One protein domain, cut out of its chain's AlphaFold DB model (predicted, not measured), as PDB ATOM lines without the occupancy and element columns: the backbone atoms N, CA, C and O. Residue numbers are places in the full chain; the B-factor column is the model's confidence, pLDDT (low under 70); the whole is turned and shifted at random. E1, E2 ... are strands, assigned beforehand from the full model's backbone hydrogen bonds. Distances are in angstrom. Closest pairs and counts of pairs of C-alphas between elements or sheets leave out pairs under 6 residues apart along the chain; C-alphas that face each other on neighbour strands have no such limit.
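Overview. This is residues 82 to 164 of the 170 residues of an uncharacterized protein of Metarhizium acridum (strain CQMa 102) (UniProt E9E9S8). A single long sheet with no helix over either face is bowed like an arch: E2, E3, E4 and E5 run back and forth side by side, and short E1 pairs with the first residues of E2. E2 and E3 bend over sharply toward the end where their link lies, E4 and E5 toward the opposite end, and the link from E3 to E4 reaches out beyond that second end. The printed part has 83 residues, with five named strands and no named helix; the sheet order is E1, E2, E3, E4, E5, antiparallel throughout. The class is all strand. The whole is loose, with a radius of gyration of the C-alphas of 15.5 A, and elongated, spanning 48 by 26 by 20 A.

Along the chain. E1, residues 82 to 85, begins with C-alpha 82 at (-42.014, 16.622, 47.213) and is 9.6 A long. E2, residues 88 to 101, is 33.8 A long and bends by 74 degrees at residue 96. E3, residues 107 to 122, is the longest strand by residues; it measures 35.4 A from C-alpha 107 at (-41.709, 41.062, 25.762) to C-alpha 122, and bends by 76 degrees at residue 110. E4, residues 132 to 146, is 33.6 A long and bends by 83 degrees at residue 136. E5, residues 151 to 163, is 30.9 A long, bends by 81 degrees at residue 159, and ends with C-alpha 163 at (-29.003, 27.008, 43.525).

Arrangement. The five strands form a meander, each strand the antiparallel neighbour of the one before, and each such pair is a hairpin. E1 and E2 stand at 139 degrees between their directions; N 85 and O 88 are 2.8 A apart, within hydrogen-bond range. E2 and E3 stand at 163 degrees, with N 93 and O 116 at 2.8 A and N 111 and O 98 at 2.8 A. E3 and E4 stand at 160 degrees; N 121 and O 134 are 3.0 A apart, and N 145 and O 110 are 2.8 A apart. E4 and E5 also stand at 160 degrees, with N 133 and O 162 at 2.8 A and N 144 and O 152 at 2.8 A. E1 and E5 are the edge strands. E2 and E5 are apart, and E1 is apart from E4 and E5. The sheet is twisted, with C-alphas up to 9.9 A off its best plane.

Size, cuts and confidence. The two C-alphas farthest apart are those of Pro 126 and Gly 149, at 49.5 A. The printed part has no cut and no long link; the link from E3 to E4, with 9 residues, is short, and the others are tight. The mean pLDDT of the printed part is 70.9, and 33 residues are under 70: residue 82, residues 87 to 89, 119 to 140 and 158 to 164.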
ATOM      1  N   THR A  82     -43.277  17.351  47.088       68.69
ATOM      2  CA  THR A  82     -42.014  16.622  47.213       68.69
ATOM      3  C   THR A  82     -42.272  15.202  47.701       68.69
ATOM      4  O   THR A  82     -43.063  14.975  48.617       68.69
ATOM      5  N   ILE A  83     -41.638  14.223  47.058       70.31
ATOM      6  CA  ILE A  83     -41.776  12.803  47.393       70.31
ATOM      7  C   ILE A  83     -40.397  12.154  47.333       70.31
ATOM      8  O   ILE A  83     -39.709  12.223  46.315       70.31
ATOM      9  N   GLN A  84     -39.996  11.489  48.415       75.44
ATOM     10  CA  GLN A  84     -38.768  10.705  48.413       75.44
ATOM     11  C   GLN A  84     -38.950   9.454  47.546       75.44
ATOM     12  O   GLN A  84     -39.881   8.676  47.745       75.44
ATOM     13  N   THR A  85     -38.041   9.246  46.599       72.31
ATOM     14  CA  THR A  85     -38.010   8.072  45.719       72.31
ATOM     15  C   THR A  85     -36.660   7.356  45.839       72.31
ATOM     16  O   THR A  85     -35.691   7.965  46.307       72.31
ATOM     17  N   PRO A  86     -36.543   6.091  45.392       77.19
ATOM     18  CA  PRO A  86     -35.251   5.400  45.333       77.19
ATOM     19  C   PRO A  86     -34.197   6.129  44.483       77.19
ATOM     20  O   PRO A  86     -33.007   5.998  44.737       77.19
ATOM     21  N   SER A  87     -34.633   6.909  43.490       69.19
ATOM     22  CA  SER A  87     -33.772   7.684  42.587       69.19
ATOM     23  C   SER A  87     -33.374   9.068  43.114       69.19
ATOM     24  O   SER A  87     -32.549   9.729  42.495       69.19
ATOM     25  N   GLY A  88     -33.956   9.525  44.226       69.88
ATOM     26  CA  GLY A  88     -33.747  10.871  44.766       69.88
ATOM     27  C   GLY A  88     -35.043  11.519  45.250       69.88
ATOM     28  O   GLY A  88     -36.098  10.880  45.306       69.88
ATOM     29  N   LEU A  89     -34.981  12.798  45.603       69.69
ATOM     30  CA  LEU A  89     -36.163  13.561  45.984       69.69
ATOM     31  C   LEU A  89     -36.870  14.032  44.715       69.69
ATOM     32  O   LEU A  89     -36.359  14.896  44.012       69.69
ATOM     33  N   ARG A  90     -38.049  13.497  44.409       73.00
ATOM     34  CA  ARG A  90     -38.875  14.070  43.350       73.00
ATOM     35  C   ARG A  90     -39.490  15.364  43.859       73.00
ATOM     36  O   ARG A  90     -40.075  15.361  44.941       73.00
ATOM     37  N   ALA A  91     -39.363  16.436  43.096       72.69
ATOM     38  CA  ALA A  91     -39.946  17.729  43.407       72.69
ATOM     39  C   ALA A  91     -40.732  18.232  42.201       72.69
ATOM     40  O   ALA A  91     -40.270  18.112  41.068       72.69
ATOM     41  N   SER A  92     -41.909  18.792  42.465       74.44
ATOM     42  CA  SER A  92     -42.700  19.493  41.465       74.44
ATOM     43  C   SER A  92     -42.985  20.919  41.915       74.44
ATOM     44  O   SER A  92     -43.517  21.119  43.015       74.44
ATOM     45  N   TRP A  93     -42.638  21.871  41.050       75.69
ATOM     46  CA  TRP A  93     -42.789  23.304  41.254       75.69
ATOM     47  C   TRP A  93     -43.749  23.922  40.258       75.69
ATOM     48  O   TRP A  93     -43.754  23.588  39.074       75.69
ATOM     49  N   TRP A  94     -44.545  24.868  40.732       76.88
ATOM     50  CA  TRP A  94     -45.433  25.651  39.882       76.88
ATOM     51  C   TRP A  94     -44.894  27.070  39.728       76.88
ATOM     52  O   TRP A  94     -44.346  27.646  40.666       76.88
ATOM     53  N   SER A  95     -45.027  27.647  38.536       72.38
ATOM     54  CA  SER A  95     -44.696  29.059  38.339       72.38
ATOM     55  C   SER A  95     -45.792  29.962  38.882       72.38
ATOM     56  O   SER A  95     -46.978  29.667  38.706       72.38
ATOM     57  N   ARG A  96     -45.396  31.120  39.409       75.25
ATOM     58  CA  ARG A  96     -46.311  32.233  39.688       75.25
ATOM     59  C   ARG A  96     -46.603  33.036  38.429       75.25
ATOM     60  O   ARG A  96     -47.758  33.304  38.123       75.25
ATOM     61  N   GLU A  97     -45.551  33.363  37.691       81.06
ATOM     62  CA  GLU A  97     -45.604  34.177  36.480       81.06
ATOM     63  C   GLU A  97     -44.435  33.839  35.552       81.06
ATOM     64  O   GLU A  97     -43.451  33.203  35.945       81.06
ATOM     65  N   GLY A  98     -44.518  34.274  34.300       82.69
ATOM     66  CA  GLY A  98     -43.394  34.176  33.386       82.69
ATOM     67  C   GLY A  98     -43.652  34.871  32.060       82.69
ATOM     68  O   GLY A  98     -44.792  35.096  31.663       82.69
ATOM     69  N   TYR A  99     -42.570  35.199  31.360       87.56
ATOM     70  CA  TYR A  99     -42.610  35.997  30.142       87.56
ATOM     71  C   TYR A  99     -41.545  35.561  29.139       87.56
ATOM     72  O   TYR A  99     -40.457  35.098  29.501       87.56
ATOM     73  N   TRP A 100     -41.862  35.738  27.861       88.31
ATOM     74  CA  TRP A 100     -40.937  35.574  26.745       88.31
ATOM     75  C   TRP A 100     -40.490  36.928  26.214       88.31
ATOM     76  O   TRP A 100     -41.316  37.807  25.963       88.31
ATOM     77  N   TYR A 101     -39.183  37.056  26.008       86.50
ATOM     78  CA  TYR A 101     -38.521  38.240  25.478       86.50
ATOM     79  C   TYR A 101     -37.753  37.883  24.211       86.50
ATOM     80  O   TYR A 101     -37.077  36.856  24.159       86.50
ATOM     81  N   ASP A 102     -37.844  38.718  23.183       87.44
ATOM     82  CA  ASP A 102     -37.049  38.536  21.972       87.44
ATOM     83  C   ASP A 102     -35.561  38.833  22.234       87.44
ATOM     84  O   ASP A 102     -35.155  39.246  23.324       87.44
ATOM     85  N   THR A 103     -34.709  38.640  21.226       87.56
ATOM     86  CA  THR A 103     -33.262  38.887  21.353       87.56
ATOM     87  C   THR A 103     -32.905  40.358  21.598       87.56
ATOM     88  O   THR A 103     -31.740  40.661  21.840       87.56
ATOM     89  N   LYS A 104     -33.873  41.277  21.505       92.44
ATOM     90  CA  LYS A 104     -33.724  42.709  21.796       92.44
ATOM     91  C   LYS A 104     -34.304  43.082  23.166       92.44
ATOM     92  O   LYS A 104     -34.238  44.247  23.544       92.44
ATOM     93  N   GLY A 105     -34.854  42.117  23.908       85.88
ATOM     94  CA  GLY A 105     -35.435  42.323  25.231       85.88
ATOM     95  C   GLY A 105     -36.889  42.799  25.222       85.88
ATOM     96  O   GLY A 105     -37.398  43.165  26.280       85.88
ATOM     97  N   ARG A 106     -37.586  42.796  24.078       93.69
ATOM     98  CA  ARG A 106     -39.019  43.126  24.025       93.69
ATOM     99  C   ARG A 106     -39.835  41.911  24.445       93.69
ATOM    100  O   ARG A 106     -39.663  40.830  23.884       93.69
ATOM    101  N   GLN A 107     -40.748  42.097  25.393       92.44
ATOM    102  CA  GLN A 107     -41.709  41.062  25.762       92.44
ATOM    103  C   GLN A 107     -42.683  40.805  24.603       92.44
ATOM    104  O   GLN A 107     -43.251  41.753  24.064       92.44
ATOM    105  N   PHE A 108     -42.890  39.539  24.247       93.19
ATOM    106  CA  PHE A 108     -43.834  39.135  23.192       93.19
ATOM    107  C   PHE A 108     -44.704  37.927  23.576       93.19
ATOM    108  O   PHE A 108     -45.525  37.477  22.783       93.19
ATOM    109  N   GLY A 109     -44.542  37.392  24.789       91.25
ATOM    110  CA  GLY A 109     -45.373  36.299  25.279       91.25
ATOM    111  C   GLY A 109     -45.515  36.296  26.794       91.25
ATOM    112  O   GLY A 109     -44.585  36.662  27.515       91.25
ATOM    113  N   GLU A 110     -46.682  35.870  27.260       92.38
ATOM    114  CA  GLU A 110     -47.024  35.658  28.665       92.38
ATOM    115  C   GLU A 110     -47.164  34.158  28.935       92.38
ATOM    116  O   GLU A 110     -47.895  33.455  28.237       92.38
ATOM    117  N   ILE A 111     -46.459  33.661  29.947       84.44
ATOM    118  CA  ILE A 111     -46.542  32.276  30.401       84.44
ATOM    119  C   ILE A 111     -47.678  32.181  31.416       84.44
ATOM    120  O   ILE A 111     -47.580  32.692  32.525       84.44
ATOM    121  N   LEU A 112     -48.752  31.496  31.038       83.44
ATOM    122  CA  LEU A 112     -49.982  31.435  31.835       83.44
ATOM    123  C   LEU A 112     -49.922  30.380  32.944       83.44
ATOM    124  O   LEU A 112     -50.588  30.480  33.973       83.44
ATOM    125  N   ARG A 113     -49.167  29.313  32.690       79.00
ATOM    126  CA  ARG A 113     -48.932  28.188  33.595       79.00
ATOM    127  C   ARG A 113     -47.592  27.586  33.222       79.00
ATOM    128  O   ARG A 113     -47.419  27.232  32.057       79.00
ATOM    129  N   ALA A 114     -46.714  27.386  34.192       75.38
ATOM    130  CA  ALA A 114     -45.588  26.480  34.074       75.38
ATOM    131  C   ALA A 114     -45.566  25.521  35.259       75.38
ATOM    132  O   ALA A 114     -45.891  25.883  36.391       75.38
ATOM    133  N   ASN A 115     -45.181  24.289  34.970       79.44
ATOM    134  CA  ASN A 115     -44.841  23.297  35.965       79.44
ATOM    135  C   ASN A 115     -43.467  22.737  35.623       79.44
ATOM    136  O   ASN A 115     -43.164  22.499  34.453       79.44
ATOM    137  N   ASP A 116     -42.665  22.557  36.654       74.94
ATOM    138  CA  ASP A 116     -41.407  21.848  36.602       74.94
ATOM    139  C   ASP A 116     -41.533  20.609  37.487       74.94
ATOM    140  O   ASP A 116     -42.036  20.694  38.605       74.94
ATOM    141  N   ASP A 117     -41.139  19.450  36.976       74.50
ATOM    142  CA  ASP A 117     -41.127  18.185  37.704       74.50
ATOM    143  C   ASP A 117     -39.815  17.470  37.399       74.50
ATOM    144  O   ASP A 117     -39.446  17.265  36.236       74.50
ATOM    145  N   GLY A 118     -39.096  17.103  38.453       71.56
ATOM    146  CA  GLY A 118     -37.784  16.500  38.314       71.56
ATOM    147  C   GLY A 118     -37.319  15.762  39.555       71.56
ATOM    148  O   GLY A 118     -37.903  15.852  40.639       71.56
ATOM    149  N   ILE A 119     -36.241  14.998  39.382       67.19
ATOM    150  CA  ILE A 119     -35.572  14.311  40.482       67.19
ATOM    151  C   ILE A 119     -34.385  15.153  40.919       67.19
ATOM    152  O   ILE A 119     -33.441  15.396  40.171       67.19
ATOM    153  N   VAL A 120     -34.440  15.566  42.172       67.81
ATOM    154  CA  VAL A 120     -33.397  16.308  42.844       67.81
ATOM    155  C   VAL A 120     -32.484  15.336  43.575       67.81
ATOM    156  O   VAL A 120     -32.927  14.517  44.387       67.81
ATOM    157  N   THR A 121     -31.189  15.454  43.312       59.84
ATOM    158  CA  THR A 121     -30.155  14.727  44.052       59.84
ATOM    159  C   THR A 121     -29.149  15.710  44.635       59.84
ATOM    160  O   THR A 121     -28.920  16.791  44.088       59.84
ATOM    161  N   SER A 122     -28.560  15.347  45.773       58.81
ATOM    162  CA  SER A 122     -27.452  16.104  46.349       58.81
ATOM    163  C   SER A 122     -26.248  16.061  45.407       58.81
ATOM    164  O   SER A 122     -25.880  14.976  44.953       58.81
ATOM    165  N   GLY A 123     -25.617  17.212  45.159       55.66
ATOM    166  CA  GLY A 123     -24.354  17.280  44.422       55.66
ATOM    167  C   GLY A 123     -23.266  16.376  45.023       55.66
ATOM    168  O   GLY A 123     -23.272  16.075  46.219       55.66
ATOM    169  N   THR A 124     -22.335  15.918  44.184       50.00
ATOM    170  CA  THR A 124     -21.259  14.985  44.572       50.00
ATOM    171  C   THR A 124     -20.078  15.654  45.275       50.00
ATOM    172  O   THR A 124     -19.264  14.952  45.873       50.00
ATOM    173  N   ASP A 125     -19.988  16.986  45.245       47.97
ATOM    174  CA  ASP A 125     -18.836  17.712  45.779       47.97
ATOM    175  C   ASP A 125     -18.970  18.001  47.293       47.97
ATOM    176  O   ASP A 125     -19.956  18.591  47.758       47.97
ATOM    177  N   PRO A 126     -17.979  17.604  48.117       36.00
ATOM    178  CA  PRO A 126     -17.979  17.882  49.547       36.00
ATOM    179  C   PRO A 126     -17.724  19.377  49.800       36.00
ATOM    180  O   PRO A 126     -16.592  19.836  49.873       36.00
ATOM    181  N   GLY A 127     -18.813  20.136  49.931       38.16
ATOM    182  CA  GLY A 127     -18.818  21.583  50.190       38.16
ATOM    183  C   GLY A 127     -20.043  22.288  49.601       38.16
ATOM    184  O   GLY A 127     -20.486  23.303  50.127       38.16
ATOM    185  N   THR A 128     -20.666  21.692  48.580       39.50
ATOM    186  CA  THR A 128     -21.874  22.199  47.902       39.50
ATOM    187  C   THR A 128     -23.163  21.528  48.383       39.50
ATOM    188  O   THR A 128     -24.234  21.776  47.831       39.50
ATOM    189  N   LYS A 129     -23.080  20.722  49.458       39.03
ATOM    190  CA  LYS A 129     -24.146  19.838  49.982       39.03
ATOM    191  C   LYS A 129     -25.498  20.514  50.261       39.03
ATOM    192  O   LYS A 129     -26.487  19.807  50.419       39.03
ATOM    193  N   TYR A 130     -25.547  21.844  50.306       40.44
ATOM    194  CA  TYR A 130     -26.761  22.627  50.558       40.44
ATOM    195  C   TYR A 130     -27.043  23.701  49.494       40.44
ATOM    196  O   TYR A 130     -28.027  24.422  49.613       40.44
ATOM    197  N   LEU A 131     -26.174  23.844  48.485       40.38
ATOM    198  CA  LEU A 131     -26.141  25.012  47.596       40.38
ATOM    199  C   LEU A 131     -26.330  24.659  46.120       40.38
ATOM    200  O   LEU A 131     -26.763  25.520  45.360       40.38
ATOM    201  N   GLU A 132     -26.063  23.415  45.719       37.75
ATOM    202  CA  GLU A 132     -26.284  22.945  44.352       37.75
ATOM    203  C   GLU A 132     -27.116  21.666  44.364       37.75
ATOM    204  O   GLU A 132     -26.653  20.571  44.688       37.75
ATOM    205  N   LEU A 133     -28.386  21.827  44.016       46.34
ATOM    206  CA  LEU A 133     -29.296  20.733  43.748       46.34
ATOM    207  C   LEU A 133     -29.183  20.412  42.260       46.34
ATOM    208  O   LEU A 133     -29.589  21.198  41.400       46.34
ATOM    209  N   LEU A 134     -28.596  19.255  41.956       43.59
ATOM    210  CA  LEU A 134     -28.585  18.731  40.600       43.59
ATOM    211  C   LEU A 134     -29.951  18.105  40.341       43.59
ATOM    212  O   LEU A 134     -30.319  17.102  40.965       43.59
ATOM    213  N   VAL A 135     -30.704  18.717  39.432       45.12
ATOM    214  CA  VAL A 135     -31.969  18.173  38.957       45.12
ATOM    215  C   VAL A 135     -31.670  17.333  37.728       45.12
ATOM    216  O   VAL A 135     -31.437  17.847  36.630       45.12
ATOM    217  N   PHE A 136     -31.638  16.022  37.937       43.84
ATOM    218  CA  PHE A 136     -31.510  15.048  36.869       43.84
ATOM    219  C   PHE A 136     -32.915  14.706  36.368       43.84
ATOM    220  O   PHE A 136     -33.789  14.345  37.153       43.84
ATOM    221  N   CYS A 137     -33.124  14.795  35.054       46.00
ATOM    222  CA  CYS A 137     -34.416  14.543  34.403       46.00
ATOM    223  C   CYS A 137     -35.503  15.539  34.819       46.00
ATOM    224  O   CYS A 137     -36.453  15.207  35.522       46.00
ATOM    225  N   LEU A 138     -35.335  16.762  34.339       53.41
ATOM    226  CA  LEU A 138     -36.236  17.880  34.511       53.41
ATOM    227  C   LEU A 138     -37.202  17.963  33.325       53.41
ATOM    228  O   LEU A 138     -36.766  17.926  32.167       53.41
ATOM    229  N   VAL A 139     -38.500  18.068  33.611       56.09
ATOM    230  CA  VAL A 139     -39.541  18.315  32.611       56.09
ATOM    231  C   VAL A 139     -40.264  19.614  32.943       56.09
ATOM    232  O   VAL A 139     -41.193  19.626  33.744       56.09
ATOM    233  N   ILE A 140     -39.895  20.697  32.256       64.56
ATOM    234  CA  ILE A 140     -40.658  21.946  32.305       64.56
ATOM    235  C   ILE A 140     -41.731  21.890  31.230       64.56
ATOM    236  O   ILE A 140     -41.425  21.748  30.046       64.56
ATOM    237  N   SER A 141     -42.985  22.052  31.634       72.06
ATOM    238  CA  SER A 141     -44.118  22.199  30.725       72.06
ATOM    239  C   SER A 141     -44.802  23.532  30.967       72.06
ATOM    240  O   SER A 141     -45.176  23.826  32.102       72.06
ATOM    241  N   TYR A 142     -45.002  24.329  29.918       75.38
ATOM    242  CA  TYR A 142     -45.742  25.581  30.038       75.38
ATOM    243  C   TYR A 142     -46.525  25.973  28.793       75.38
ATOM    244  O   TYR A 142     -46.236  25.541  27.677       75.38
ATOM    245  N   VAL A 143     -47.533  26.816  29.012       82.12
ATOM    246  CA  VAL A 143     -48.366  27.409  27.963       82.12
ATOM    247  C   VAL A 143     -48.075  28.900  27.884       82.12
ATOM    248  O   VAL A 143     -48.103  29.590  28.903       82.12
ATOM    249  N   VAL A 144     -47.826  29.384  26.671       85.62
ATOM    250  CA  VAL A 144     -47.568  30.794  26.368       85.62
ATOM    251  C   VAL A 144     -48.703  31.351  25.528       85.62
ATOM    252  O   VAL A 144     -49.091  30.728  24.541       85.62
ATOM    253  N   LYS A 145     -49.188  32.540  25.883       93.12
ATOM    254  CA  LYS A 145     -50.023  33.381  25.026       93.12
ATOM    255  C   LYS A 145     -49.146  34.458  24.395       93.12
ATOM    256  O   LYS A 145     -48.483  35.206  25.111       93.12
ATOM    257  N   LEU A 146     -49.118  34.505  23.070       92.81
ATOM    258  CA  LEU A 146     -48.311  35.442  22.294       92.81
ATOM    259  C   LEU A 146     -49.064  36.755  22.054       92.81
ATOM    260  O   LEU A 146     -50.296  36.811  22.125       92.81
ATOM    261  N   ASP A 147     -48.311  37.819  21.782       94.25
ATOM    262  CA  ASP A 147     -48.840  39.158  21.496       94.25
ATOM    263  C   ASP A 147     -49.700  39.212  20.220       94.25
ATOM    264  O   ASP A 147     -50.636  40.007  20.137       94.25
ATOM    265  N   ASP A 148     -49.443  38.320  19.267       92.44
ATOM    266  CA  ASP A 148     -50.213  38.139  18.033       92.44
ATOM    267  C   ASP A 148     -51.520  37.337  18.210       92.44
ATOM    268  O   ASP A 148     -52.254  37.111  17.248       92.44
ATOM    269  N   GLY A 149     -51.827  36.915  19.441       91.31
ATOM    270  CA  GLY A 149     -53.032  36.166  19.792       91.31
ATOM    271  C   GLY A 149     -52.910  34.644  19.666       91.31
ATOM    272  O   GLY A 149     -53.847  33.941  20.059       91.31
ATOM    273  N   HIS A 150     -51.782  34.114  19.183       93.12
ATOM    274  CA  HIS A 150     -51.535  32.674  19.144       93.12
ATOM    275  C   HIS A 150     -51.106  32.119  20.505       93.12
ATOM    276  O   HIS A 150     -50.761  32.839  21.445       93.12
ATOM    277  N   TRP A 151     -51.143  30.792  20.611       91.94
ATOM    278  CA  TRP A 151     -50.781  30.057  21.815       91.94
ATOM    279  C   TRP A 151     -49.715  29.020  21.479       91.94
ATOM    280  O   TRP A 151     -49.786  28.365  20.439       91.94
ATOM    281  N   ALA A 152     -48.751  28.843  22.376       84.19
ATOM    282  CA  ALA A 152     -47.715  27.827  22.260       84.19
ATOM    283  C   ALA A 152     -47.706  26.935  23.503       84.19
ATOM    284  O   ALA A 152     -47.727  27.424  24.630       84.19
ATOM    285  N   TYR A 153     -47.635  25.620  23.295       85.06
ATOM    286  CA  TYR A 153     -47.312  24.663  24.348       85.06
ATOM    287  C   TYR A 153     -45.844  24.277  24.227       85.06
ATOM    288  O   TYR A 153     -45.375  23.914  23.146       85.06
ATOM    289  N   VAL A 154     -45.119  24.359  25.335       80.31
ATOM    290  CA  VAL A 154     -43.674  24.172  25.360       80.31
ATOM    291  C   VAL A 154     -43.323  23.129  26.398       80.31
ATOM    292  O   VAL A 154     -43.780  23.193  27.538       80.31
ATOM    293  N   LYS A 155     -42.489  22.177  25.986       81.00
ATOM    294  CA  LYS A 155     -41.939  21.135  26.842       81.00
ATOM    295  C   LYS A 155     -40.423  21.138  26.719       81.00
ATOM    296  O   LYS A 155     -39.897  20.903  25.634       81.00
ATOM    297  N   HIS A 156     -39.736  21.367  27.828       71.06
ATOM    298  CA  HIS A 156     -38.292  21.192  27.939       71.06
ATOM    299  C   HIS A 156     -38.016  19.881  28.651       71.06
ATOM    300  O   HIS A 156     -38.666  19.564  29.643       71.06
ATOM    301  N   THR A 157     -37.049  19.125  28.149       70.44
ATOM    302  CA  THR A 157     -36.536  17.927  28.811       70.44
ATOM    303  C   THR A 157     -35.031  18.068  28.919       70.44
ATOM    304  O   THR A 157     -34.366  18.204  27.892       70.44
ATOM    305  N   GLY A 158     -34.490  18.051  30.131       68.94
ATOM    306  CA  GLY A 158     -33.060  18.261  30.329       68.94
ATOM    307  C   GLY A 158     -32.622  18.058  31.771       68.94
ATOM    308  O   GLY A 158     -33.309  17.408  32.552       68.94
ATOM    309  N   GLY A 159     -31.458  18.597  32.111       60.41
ATOM    310  CA  GLY A 159     -31.027  18.769  33.495       60.41
ATOM    311  C   GLY A 159     -30.953  20.252  33.828       60.41
ATOM    312  O   GLY A 159     -30.711  21.073  32.942       60.41
ATOM    313  N   ALA A 160     -31.141  20.594  35.096       61.59
ATOM    314  CA  ALA A 160     -30.889  21.941  35.592       61.59
ATOM    315  C   ALA A 160     -30.126  21.892  36.910       61.59
ATOM    316  O   ALA A 160     -30.148  20.897  37.634       61.59
ATOM    317  N   ILE A 161     -29.460  22.999  37.216       60.25
ATOM    318  CA  ILE A 161     -28.830  23.221  38.511       60.25
ATOM    319  C   ILE A 161     -29.706  24.222  39.249       60.25
ATOM    320  O   ILE A 161     -29.846  25.368  38.817       60.25
ATOM    321  N   VAL A 162     -30.303  23.788  40.353       58.09
ATOM    322  CA  VAL A 162     -31.025  24.672  41.265       58.09
ATOM    323  C   VAL A 162     -30.046  25.108  42.347       58.09
ATOM    324  O   VAL A 162     -29.464  24.276  43.042       58.09
ATOM    325  N   ARG A 163     -29.850  26.422  42.483       55.84
ATOM    326  CA  ARG A 163     -29.003  27.008  43.525       55.84
ATOM    327  C   ARG A 163     -29.858  27.723  44.557       55.84
ATOM    328  O   ARG A 163     -30.638  28.604  44.199       55.84
ATOM    329  N   GLN A 164     -29.716  27.351  45.826       51.59
ATOM    330  CA  GLN A 164     -30.383  28.037  46.931       51.59
ATOM    331  C   GLN A 164     -29.403  29.007  47.593       51.59
ATOM    332  O   GLN A 164     -28.376  28.593  48.116       51.59
TER     333      GLN A 164